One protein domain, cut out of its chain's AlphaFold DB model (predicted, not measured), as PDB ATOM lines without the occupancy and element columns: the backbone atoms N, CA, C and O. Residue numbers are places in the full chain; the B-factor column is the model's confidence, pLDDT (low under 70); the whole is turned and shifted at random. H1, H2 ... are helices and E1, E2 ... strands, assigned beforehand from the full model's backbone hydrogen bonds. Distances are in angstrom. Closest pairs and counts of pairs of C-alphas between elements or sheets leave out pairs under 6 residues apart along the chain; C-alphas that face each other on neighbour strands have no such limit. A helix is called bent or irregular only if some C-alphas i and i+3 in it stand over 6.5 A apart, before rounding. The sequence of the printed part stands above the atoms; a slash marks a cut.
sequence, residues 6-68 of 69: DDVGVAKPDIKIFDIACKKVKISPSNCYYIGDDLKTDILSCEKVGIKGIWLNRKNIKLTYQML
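Overview. This is residues 6 to 68 of the 69 residues of the protein "Haloacid dehalogenase superfamily, subfamily IA" of Gottschalkia purinilytica (UniProt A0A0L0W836). Look first for a small two-stranded parallel ribbon, E1 and E2, with the helix H2 packed on it near the middle of the domain. H1 lies towards one end of the longest axis and the short H3 towards the other. The printed part has 63 residues, with three named helices and two named strands in the order H1, E1, H2, E2, H3; the class is mixed, and under half of the residues are in named elements. The whole is compact, with a radius of gyration of the C-alphas of 12.2 A and spans of 35 by 25 by 20 A.

Arrangement. Start with E1, residues 33 to 36, and E2, residues 52 to 55, which are parallel at 24 degrees; N 54 and O 34 are within hydrogen-bond range at 2.8 A. Between them in the chain comes H2, residues 39 to 47, giving a strand-helix-strand unit, two parallel neighbour strands with a helix between, whose crossover is right-handed. The closest C-alphas of H2 and E2 are those of Ile 43 and Gly 53, 4.8 A apart. H1, residues 16 to 25, is close to H2 but not clearly touching, with C-alphas of Phe 18 and Cys 46 closest at 6.2 A. H3, residues 65 to 68, only just touches H2, with 3 pairs of C-alphas within 8 A; Leu 44 and Leu 68 have the closest, at 7.5 A. Each O i to N i+4 pair of H1 is within hydrogen-bond range, against 3 of 5 in H2; H3 is too short for one.

Along the chain. Find C-alpha 16 at (34.978, -46.695, 28.472); from there H1 runs 14.4 A. E1 and E2 each span 10.0 A, and H2 spans 10.7 A. H2 is only just irregular: C-alphas 41 and 44 are 6.6 A apart. H3 ends at C-alpha 68, (43.687, -43.288, 46.140).

Size, cuts and confidence. The two C-alphas farthest apart, of Lys 26 and Lys 62, are 35.5 A apart. The printed part has no cut and no long link. Mean pLDDT of the printed part is 96.4, and no printed residue is under 70.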
ATOM      1  N   ASP A   6      25.406 -39.074  27.143       96.81
ATOM      2  CA  ASP A   6      24.254 -39.408  26.300       96.81
ATOM      3  C   ASP A   6      24.679 -39.819  24.884       96.81
ATOM      4  O   ASP A   6      24.131 -40.771  24.331       96.81
ATOM      5  N   ASP A   7      25.720 -39.187  24.325       93.50
ATOM      6  CA  ASP A   7      26.239 -39.530  22.993       93.50
ATOM      7  C   ASP A   7      26.788 -40.965  22.906       93.50
ATOM      8  O   ASP A   7      26.924 -41.514  21.811       93.50
ATOM      9  N   VAL A   8      27.202 -41.546  24.039       94.44
ATOM     10  CA  VAL A   8      27.942 -42.821  24.084       94.44
ATOM     11  C   VAL A   8      27.326 -43.873  25.009       94.44
ATOM     12  O   VAL A   8      27.828 -44.995  25.062       94.44
ATOM     13  N   GLY A   9      26.259 -43.534  25.736       96.75
ATOM     14  CA  GLY A   9      25.553 -44.422  26.665       96.75
ATOM     15  C   GLY A   9      26.366 -44.856  27.890       96.75
ATOM     16  O   GLY A   9      25.974 -45.794  28.581       96.75
ATOM     17  N   VAL A  10      27.505 -44.212  28.158       96.19
ATOM     18  CA  VAL A  10      28.380 -44.500  29.303       96.19
ATOM     19  C   VAL A  10      28.797 -43.202  29.979       96.19
ATOM     20  O   VAL A  10      29.180 -42.237  29.320       96.19
ATOM     21  N   ALA A  11      28.743 -43.186  31.308       96.38
ATOM     22  CA  ALA A  11      29.150 -42.055  32.128       96.38
ATOM     23  C   ALA A  11      30.351 -42.427  32.996       96.38
ATOM     24  O   ALA A  11      30.553 -43.588  33.356       96.38
ATOM     25  N   LYS A  12      31.124 -41.418  33.396       96.56
ATOM     26  CA  LYS A  12      32.119 -41.572  34.462       96.56
ATOM     27  C   LYS A  12      31.438 -42.140  35.724       96.56
ATOM     28  O   LYS A  12      30.313 -41.738  36.019       96.56
ATOM     29  N   PRO A  13      32.085 -43.043  36.482       95.88
ATOM     30  CA  PRO A  13      33.489 -43.445  36.390       95.88
ATOM     31  C   PRO A  13      33.775 -44.598  35.409       95.88
ATOM     32  O   PRO A  13      34.883 -45.133  35.453       95.88
ATOM     33  N   ASP A  14      32.823 -45.019  34.563       97.50
ATOM     34  CA  ASP A  14      33.094 -46.075  33.578       97.50
ATOM     35  C   ASP A  14      34.232 -45.629  32.653       97.50
ATOM     36  O   ASP A  14      34.140 -44.627  31.940       97.50
ATOM     37  N   ILE A  15      35.318 -46.399  32.672       96.81
ATOM     38  CA  ILE A  15      36.547 -46.085  31.954       96.81
ATOM     39  C   ILE A  15      36.348 -46.019  30.431       96.81
ATOM     40  O   ILE A  15      37.126 -45.368  29.730       96.81
ATOM     41  N   LYS A  16      35.289 -46.658  29.907       96.94
ATOM     42  CA  LYS A  16      34.978 -46.695  28.472       96.94
ATOM     43  C   LYS A  16      34.779 -45.305  27.879       96.94
ATOM     44  O   LYS A  16      35.132 -45.108  26.720       96.94
ATOM     45  N   ILE A  17      34.271 -44.334  28.645       96.94
ATOM     46  CA  ILE A  17      34.067 -42.969  28.134       96.94
ATOM     47  C   ILE A  17      35.392 -42.317  27.700       96.94
ATOM     48  O   ILE A  17      35.442 -41.633  26.677       96.94
ATOM     49  N   PHE A  18      36.484 -42.585  28.422       96.75
ATOM     50  CA  PHE A  18      37.812 -42.050  28.119       96.75
ATOM     51  C   PHE A  18      38.439 -42.735  26.900       96.75
ATOM     52  O   PHE A  18      38.999 -42.067  26.032       96.75
ATOM     53  N   ASP A  19      38.299 -44.059  26.797       95.69
ATOM     54  CA  ASP A  19      38.768 -44.828  25.639       95.69
ATOM     55  C   ASP A  19      38.033 -44.413  24.351       95.69
ATOM     56  O   ASP A  19      38.661 -44.175  23.318       95.69
ATOM     57  N   ILE A  20      36.709 -44.219  24.421       96.00
ATOM     58  CA  ILE A  20      35.912 -43.708  23.297       96.00
ATOM     59  C   ILE A  20      36.410 -42.323  22.867       96.00
ATOM     60  O   ILE A  20      36.559 -42.076  21.667       96.00
ATOM     61  N   ALA A  21      36.705 -41.433  23.819       95.38
ATOM     62  CA  ALA A  21      37.230 -40.108  23.511       95.38
ATOM     63  C   ALA A  21      38.570 -40.170  22.765       95.38
ATOM     64  O   ALA A  21      38.690 -39.571  21.693       95.38
ATOM     65  N   CYS A  22      39.531 -40.950  23.269       95.81
ATOM     66  CA  CYS A  22      40.833 -41.164  22.630       95.81
ATOM     67  C   CYS A  22      40.697 -41.775  21.226       95.81
ATOM     68  O   CYS A  22      41.322 -41.296  20.276       95.81
ATOM     69  N   LYS A  23      39.822 -42.776  21.058       95.00
ATOM     70  CA  LYS A  23      39.542 -43.412  19.760       95.00
ATOM     71  C   LYS A  23      38.946 -42.440  18.748       95.00
ATOM     72  O   LYS A  23      39.369 -42.449  17.593       95.00
ATOM     73  N   LYS A  24      38.010 -41.576  19.160       94.75
ATOM     74  CA  LYS A  24      37.405 -40.578  18.259       94.75
ATOM     75  C   LYS A  24      38.426 -39.554  17.749       94.75
ATOM     76  O   LYS A  24      38.352 -39.179  16.582       94.75
ATOM     77  N   VAL A  25      39.391 -39.139  18.576       94.44
ATOM     78  CA  VAL A  25      40.482 -38.237  18.140       94.44
ATOM     79  C   VAL A  25      41.684 -38.961  17.530       94.44
ATOM     80  O   VAL A  25      42.566 -38.299  16.993       94.44
ATOM     81  N   LYS A  26      41.720 -40.300  17.582       96.56
ATOM     82  CA  LYS A  26      42.833 -41.148  17.116       96.56
ATOM     83  C   LYS A  26      44.174 -40.819  17.793       96.56
ATOM     84  O   LYS A  26      45.219 -40.836  17.149       96.56
ATOM     85  N   ILE A  27      44.146 -40.533  19.095       96.88
ATOM     86  CA  ILE A  27      45.341 -40.244  19.905       96.88
ATOM     87  C   ILE A  27      45.492 -41.333  20.969       96.88
ATOM     88  O   ILE A  27      44.509 -41.764  21.571       96.88
ATOM     89  N   SER A  28      46.729 -41.783  21.199       97.38
ATOM     90  CA  SER A  28      47.043 -42.706  22.295       97.38
ATOM     91  C   SER A  28      46.679 -42.082  23.647       97.38
ATOM     92  O   SER A  28      47.068 -40.935  23.880       97.38
ATOM     93  N   PRO A  29      46.047 -42.821  24.577       97.56
ATOM     94  CA  PRO A  29      45.772 -42.333  25.929       97.56
ATOM     95  C   PRO A  29      46.990 -41.714  26.631       97.56
ATOM     96  O   PRO A  29      46.870 -40.666  27.257       97.56
ATOM     97  N   SER A  30      48.183 -42.285  26.434       97.56
ATOM     98  CA  SER A  30      49.448 -41.798  27.011       97.56
ATOM     99  C   SER A  30      49.862 -40.388  26.569       97.56
ATOM    100  O   SER A  30      50.674 -39.747  27.243       97.56
ATOM    101  N   ASN A  31      49.309 -39.905  25.453       98.00
ATOM    102  CA  ASN A  31      49.537 -38.568  24.903       98.00
ATOM    103  C   ASN A  31      48.398 -37.592  25.246       98.00
ATOM    104  O   ASN A  31      48.390 -36.462  24.759       98.00
ATOM    105  N   CYS A  32      47.440 -38.013  26.071       97.75
ATOM    106  CA  CYS A  32      46.314 -37.202  26.507       97.75
ATOM    107  C   CYS A  32      46.483 -36.762  27.966       97.75
ATOM    108  O   CYS A  32      47.072 -37.464  28.792       97.75
ATOM    109  N   TYR A  33      45.882 -35.615  28.282       98.25
ATOM    110  CA  TYR A  33      45.650 -35.163  29.651       98.25
ATOM    111  C   TYR A  33      44.145 -35.080  29.907       98.25
ATOM    112  O   TYR A  33      43.395 -34.664  29.022       98.25
ATOM    113  N   TYR A  34      43.712 -35.437  31.114       98.12
ATOM    114  CA  TYR A  34      42.348 -35.201  31.583       98.12
ATOM    115  C   TYR A  34      42.370 -34.247  32.771       98.12
ATOM    116  O   TYR A  34      43.138 -34.448  33.708       98.12
ATOM    117  N   ILE A  35      41.528 -33.216  32.738       98.38
ATOM    118  CA  ILE A  35      41.388 -32.247  33.827       98.38
ATOM    119  C   ILE A  35      39.965 -32.360  34.363       98.38
ATOM    120  O   ILE A  35      39.011 -32.171  33.610       98.38
ATOM    121  N   GLY A  36      39.834 -32.646  35.654       98.06
ATOM    122  CA  GLY A  36      38.546 -32.794  36.325       98.06
ATOM    123  C   GLY A  36      38.643 -32.468  37.810       98.06
ATOM    124  O   GLY A  36      39.736 -32.458  38.383       98.06
ATOM    125  N   ASP A  37      37.522 -32.120  38.425       97.69
ATOM    126  CA  ASP A  37      37.447 -31.694  39.821       97.69
ATOM    127  C   ASP A  37      37.125 -32.844  40.787       97.69
ATOM    128  O   ASP A  37      37.408 -32.733  41.986       97.69
ATOM    129  N   ASP A  38      36.631 -33.974  40.282       97.06
ATOM    130  CA  ASP A  38      36.338 -35.154  41.087       97.06
ATOM    131  C   ASP A  38      37.466 -36.192  40.997       97.06
ATOM    132  O   ASP A  38      37.658 -36.875  39.994       97.06
ATOM    133  N   LEU A  39      38.213 -36.362  42.092       97.19
ATOM    134  CA  LEU A  39      39.367 -37.263  42.133       97.19
ATOM    135  C   LEU A  39      39.032 -38.693  41.667       97.19
ATOM    136  O   LEU A  39      39.827 -39.300  40.955       97.19
ATOM    137  N   LYS A  40      37.876 -39.250  42.049       95.44
ATOM    138  CA  LYS A  40      37.562 -40.665  41.790       95.44
ATOM    139  C   LYS A  40      36.999 -40.885  40.396       95.44
ATOM    140  O   LYS A  40      37.380 -41.838  39.720       95.44
ATOM    141  N   THR A  41      36.058 -40.041  39.995       97.06
ATOM    142  CA  THR A  41      35.310 -40.207  38.750       97.06
ATOM    143  C   THR A  41      36.003 -39.589  37.551       97.06
ATOM    144  O   THR A  41      35.759 -40.073  36.445       97.06
ATOM    145  N   ASP A  42      36.902 -38.621  37.753       97.56
ATOM    146  CA  ASP A  42      37.707 -38.015  36.692       97.56
ATOM    147  C   ASP A  42      39.106 -38.612  36.613       97.56
ATOM    148  O   ASP A  42      39.510 -39.111  35.569       97.56
ATOM    149  N   ILE A  43      39.854 -38.537  37.715       97.75
ATOM    150  CA  ILE A  43      41.311 -38.708  37.687       97.75
ATOM    151  C   ILE A  43      41.680 -40.182  37.816       97.75
ATOM    152  O   ILE A  43      42.289 -40.752  36.915       97.75
ATOM    153  N   LEU A  44      41.227 -40.847  38.882       96.69
ATOM    154  CA  LEU A  44      41.523 -42.270  39.084       96.69
ATOM    155  C   LEU A  44      40.897 -43.167  38.007       96.69
ATOM    156  O   LEU A  44      41.380 -44.268  37.754       96.69
ATOM    157  N   SER A  45      39.804 -42.733  37.383       96.94
ATOM    158  CA  SER A  45      39.157 -43.455  36.287       96.94
ATOM    159  C   SER A  45      39.880 -43.236  34.949       96.94
ATOM    160  O   SER A  45      40.083 -44.212  34.225       96.94
ATOM    161  N   CYS A  46      40.334 -42.016  34.625       97.81
ATOM    162  CA  CYS A  46      41.073 -41.766  33.384       97.81
ATOM    163  C   CYS A  46      42.469 -42.404  33.401       97.81
ATOM    164  O   CYS A  46      42.939 -42.907  32.381       97.81
ATOM    165  N   GLU A  47      43.130 -42.438  34.560       97.38
ATOM    166  CA  GLU A  47      44.465 -43.031  34.689       97.38
ATOM    167  C   GLU A  47      44.454 -44.543  34.440       97.38
ATOM    168  O   GLU A  47      45.418 -45.082  33.898       97.38
ATOM    169  N   LYS A  48      43.330 -45.227  34.703       96.81
ATOM    170  CA  LYS A  48      43.158 -46.658  34.389       96.81
ATOM    171  C   LYS A  48      43.241 -46.976  32.897       96.81
ATOM    172  O   LYS A  48      43.530 -48.118  32.551       96.81
ATOM    173  N   VAL A  49      42.997 -46.002  32.019       96.56
ATOM    174  CA  VAL A  49      43.163 -46.168  30.563       96.56
ATOM    175  C   VAL A  49      44.482 -45.589  30.049       96.56
ATOM    176  O   VAL A  49      44.720 -45.590  28.846       96.56
ATOM    177  N   GLY A  50      45.351 -45.104  30.943       97.44
ATOM    178  CA  GLY A  50      46.663 -44.553  30.602       97.44
ATOM    179  C   GLY A  50      46.672 -43.064  30.254       97.44
ATOM    180  O   GLY A  50      47.694 -42.577  29.772       97.44
ATOM    181  N   ILE A  51      45.572 -42.336  30.488       98.38
ATOM    182  CA  ILE A  51      45.543 -40.869  30.369       98.38
ATOM    183  C   ILE A  51      46.169 -40.247  31.615       98.38
ATOM    184  O   ILE A  51      45.874 -40.675  32.727       98.38
ATOM    185  N   LYS A  52      46.987 -39.201  31.451       98.50
ATOM    186  CA  LYS A  52      47.540 -38.456  32.591       98.50
ATOM    187  C   LYS A  52      46.459 -37.579  33.224       98.50
ATOM    188  O   LYS A  52      45.966 -36.648  32.582       98.50
ATOM    189  N   GLY A  53      46.095 -37.863  34.470       98.06
ATOM    190  CA  GLY A  53      45.086 -37.102  35.196       98.06
ATOM    191  C   GLY A  53      45.663 -35.859  35.885       98.06
ATOM    192  O   GLY A  53      46.733 -35.899  36.485       98.06
ATOM    193  N   ILE A  54      44.945 -34.738  35.818       98.50
ATOM    194  CA  ILE A  54      45.238 -33.505  36.556       98.50
ATOM    195  C   ILE A  54      44.020 -33.159  37.405       98.50
ATOM    196  O   ILE A  54      42.978 -32.743  36.894       98.50
ATOM    197  N   TRP A  55      44.161 -33.310  38.718       98.06
ATOM    198  CA  TRP A  55      43.081 -33.009  39.646       98.06
ATOM    199  C   TRP A  55      42.959 -31.509  39.920       98.06
ATOM    200  O   TRP A  55      43.860 -30.876  40.475       98.06
ATOM    201  N   LEU A  56      41.803 -30.946  39.586       98.19
ATOM    202  CA  LEU A  56      41.471 -29.552  39.831       98.19
ATOM    203  C   LEU A  56      40.903 -29.357  41.245       98.19
ATOM    204  O   LEU A  56      39.703 -29.180  41.455       98.19
ATOM    205  N   ASN A  57      41.793 -29.350  42.234       97.25
ATOM    206  CA  ASN A  57      41.439 -29.231  43.647       97.25
ATOM    207  C   ASN A  57      41.167 -27.781  44.096       97.25
ATOM    208  O   ASN A  57      41.943 -27.178  44.835       97.25
ATOM    209  N   ARG A  58      40.031 -27.213  43.684       96.75
ATOM    210  CA  ARG A  58      39.628 -25.842  44.077       96.75
ATOM    211  C   ARG A  58      39.230 -25.716  45.549       96.75
ATOM    212  O   ARG A  58      39.208 -24.617  46.090       96.75
ATOM    213  N   LYS A  59      38.881 -26.838  46.180       96.38
ATOM    214  CA  LYS A  59      38.394 -26.900  47.565       96.38
ATOM    215  C   LYS A  59      39.522 -27.101  48.583       96.38
ATOM    216  O   LYS A  59      39.229 -27.261  49.761       96.38
ATOM    217  N   ASN A  60      40.788 -27.117  48.146       96.12
ATOM    218  CA  ASN A  60      41.953 -27.412  48.988       96.12
ATOM    219  C   ASN A  60      41.793 -28.706  49.807       96.12
ATOM    220  O   ASN A  60      42.233 -28.804  50.953       96.12
ATOM    221  N   ILE A  61      41.150 -29.719  49.221       96.31
ATOM    222  CA  ILE A  61      40.971 -31.025  49.851       96.31
ATOM    223  C   ILE A  61      42.350 -31.654  50.040       96.31
ATOM    224  O   ILE A  61      43.118 -31.803  49.088       96.31
ATOM    225  N   LYS A  62      42.671 -32.046  51.272       95.88
ATOM    226  CA  LYS A  62      43.913 -32.758  51.558       95.88
ATOM    227  C   LYS A  62      43.807 -34.189  51.038       95.88
ATOM    228  O   LYS A  62      42.924 -34.935  51.455       95.88
ATOM    229  N   LEU A  63      44.722 -34.576  50.153       94.12
ATOM    230  CA  LEU A  63      44.836 -35.958  49.698       94.12
ATOM    231  C   LEU A  63      45.167 -36.876  50.874       94.12
ATOM    232  O   LEU A  63      46.072 -36.605  51.664       94.12
ATOM    233  N   THR A  64      44.439 -37.984  50.956       95.06
ATOM    234  CA  THR A  64      44.730 -39.074  51.886       95.06
ATOM    235  C   THR A  64      44.893 -40.373  51.108       95.06
ATOM    236  O   THR A  64      44.300 -40.552  50.045       95.06
ATOM    237  N   TYR A  65      45.672 -41.313  51.645       92.75
ATOM    238  CA  TYR A  65      45.922 -42.598  50.984       92.75
ATOM    239  C   TYR A  65      44.638 -43.410  50.743       92.75
ATOM    240  O   TYR A  65      44.533 -44.148  49.772       92.75
ATOM    241  N   GLN A  66      43.633 -43.243  51.604       91.94
ATOM    242  CA  GLN A  66      42.328 -43.900  51.480       91.94
ATOM    243  C   GLN A  66      41.553 -43.437  50.242       91.94
ATOM    244  O   GLN A  66      40.730 -44.184  49.727       91.94
ATOM    245  N   MET A  67      41.808 -42.217  49.764       90.69
ATOM    246  CA  MET A  67      41.150 -41.673  48.577       90.69
ATOM    247  C   MET A  67      41.743 -42.203  47.269       90.69
ATOM    248  O   MET A  67      41.075 -42.094  46.249       90.69
ATOM    249  N   LEU A  68      42.966 -42.747  47.302       86.38
ATOM    250  CA  LEU A  68      43.687 -43.288  46.140       86.38
ATOM    251  C   LEU A  68      43.429 -44.787  45.908       86.38
ATOM    252  O   LEU A  68      43.913 -45.339  44.923       86.38
TER     253      LEU A  68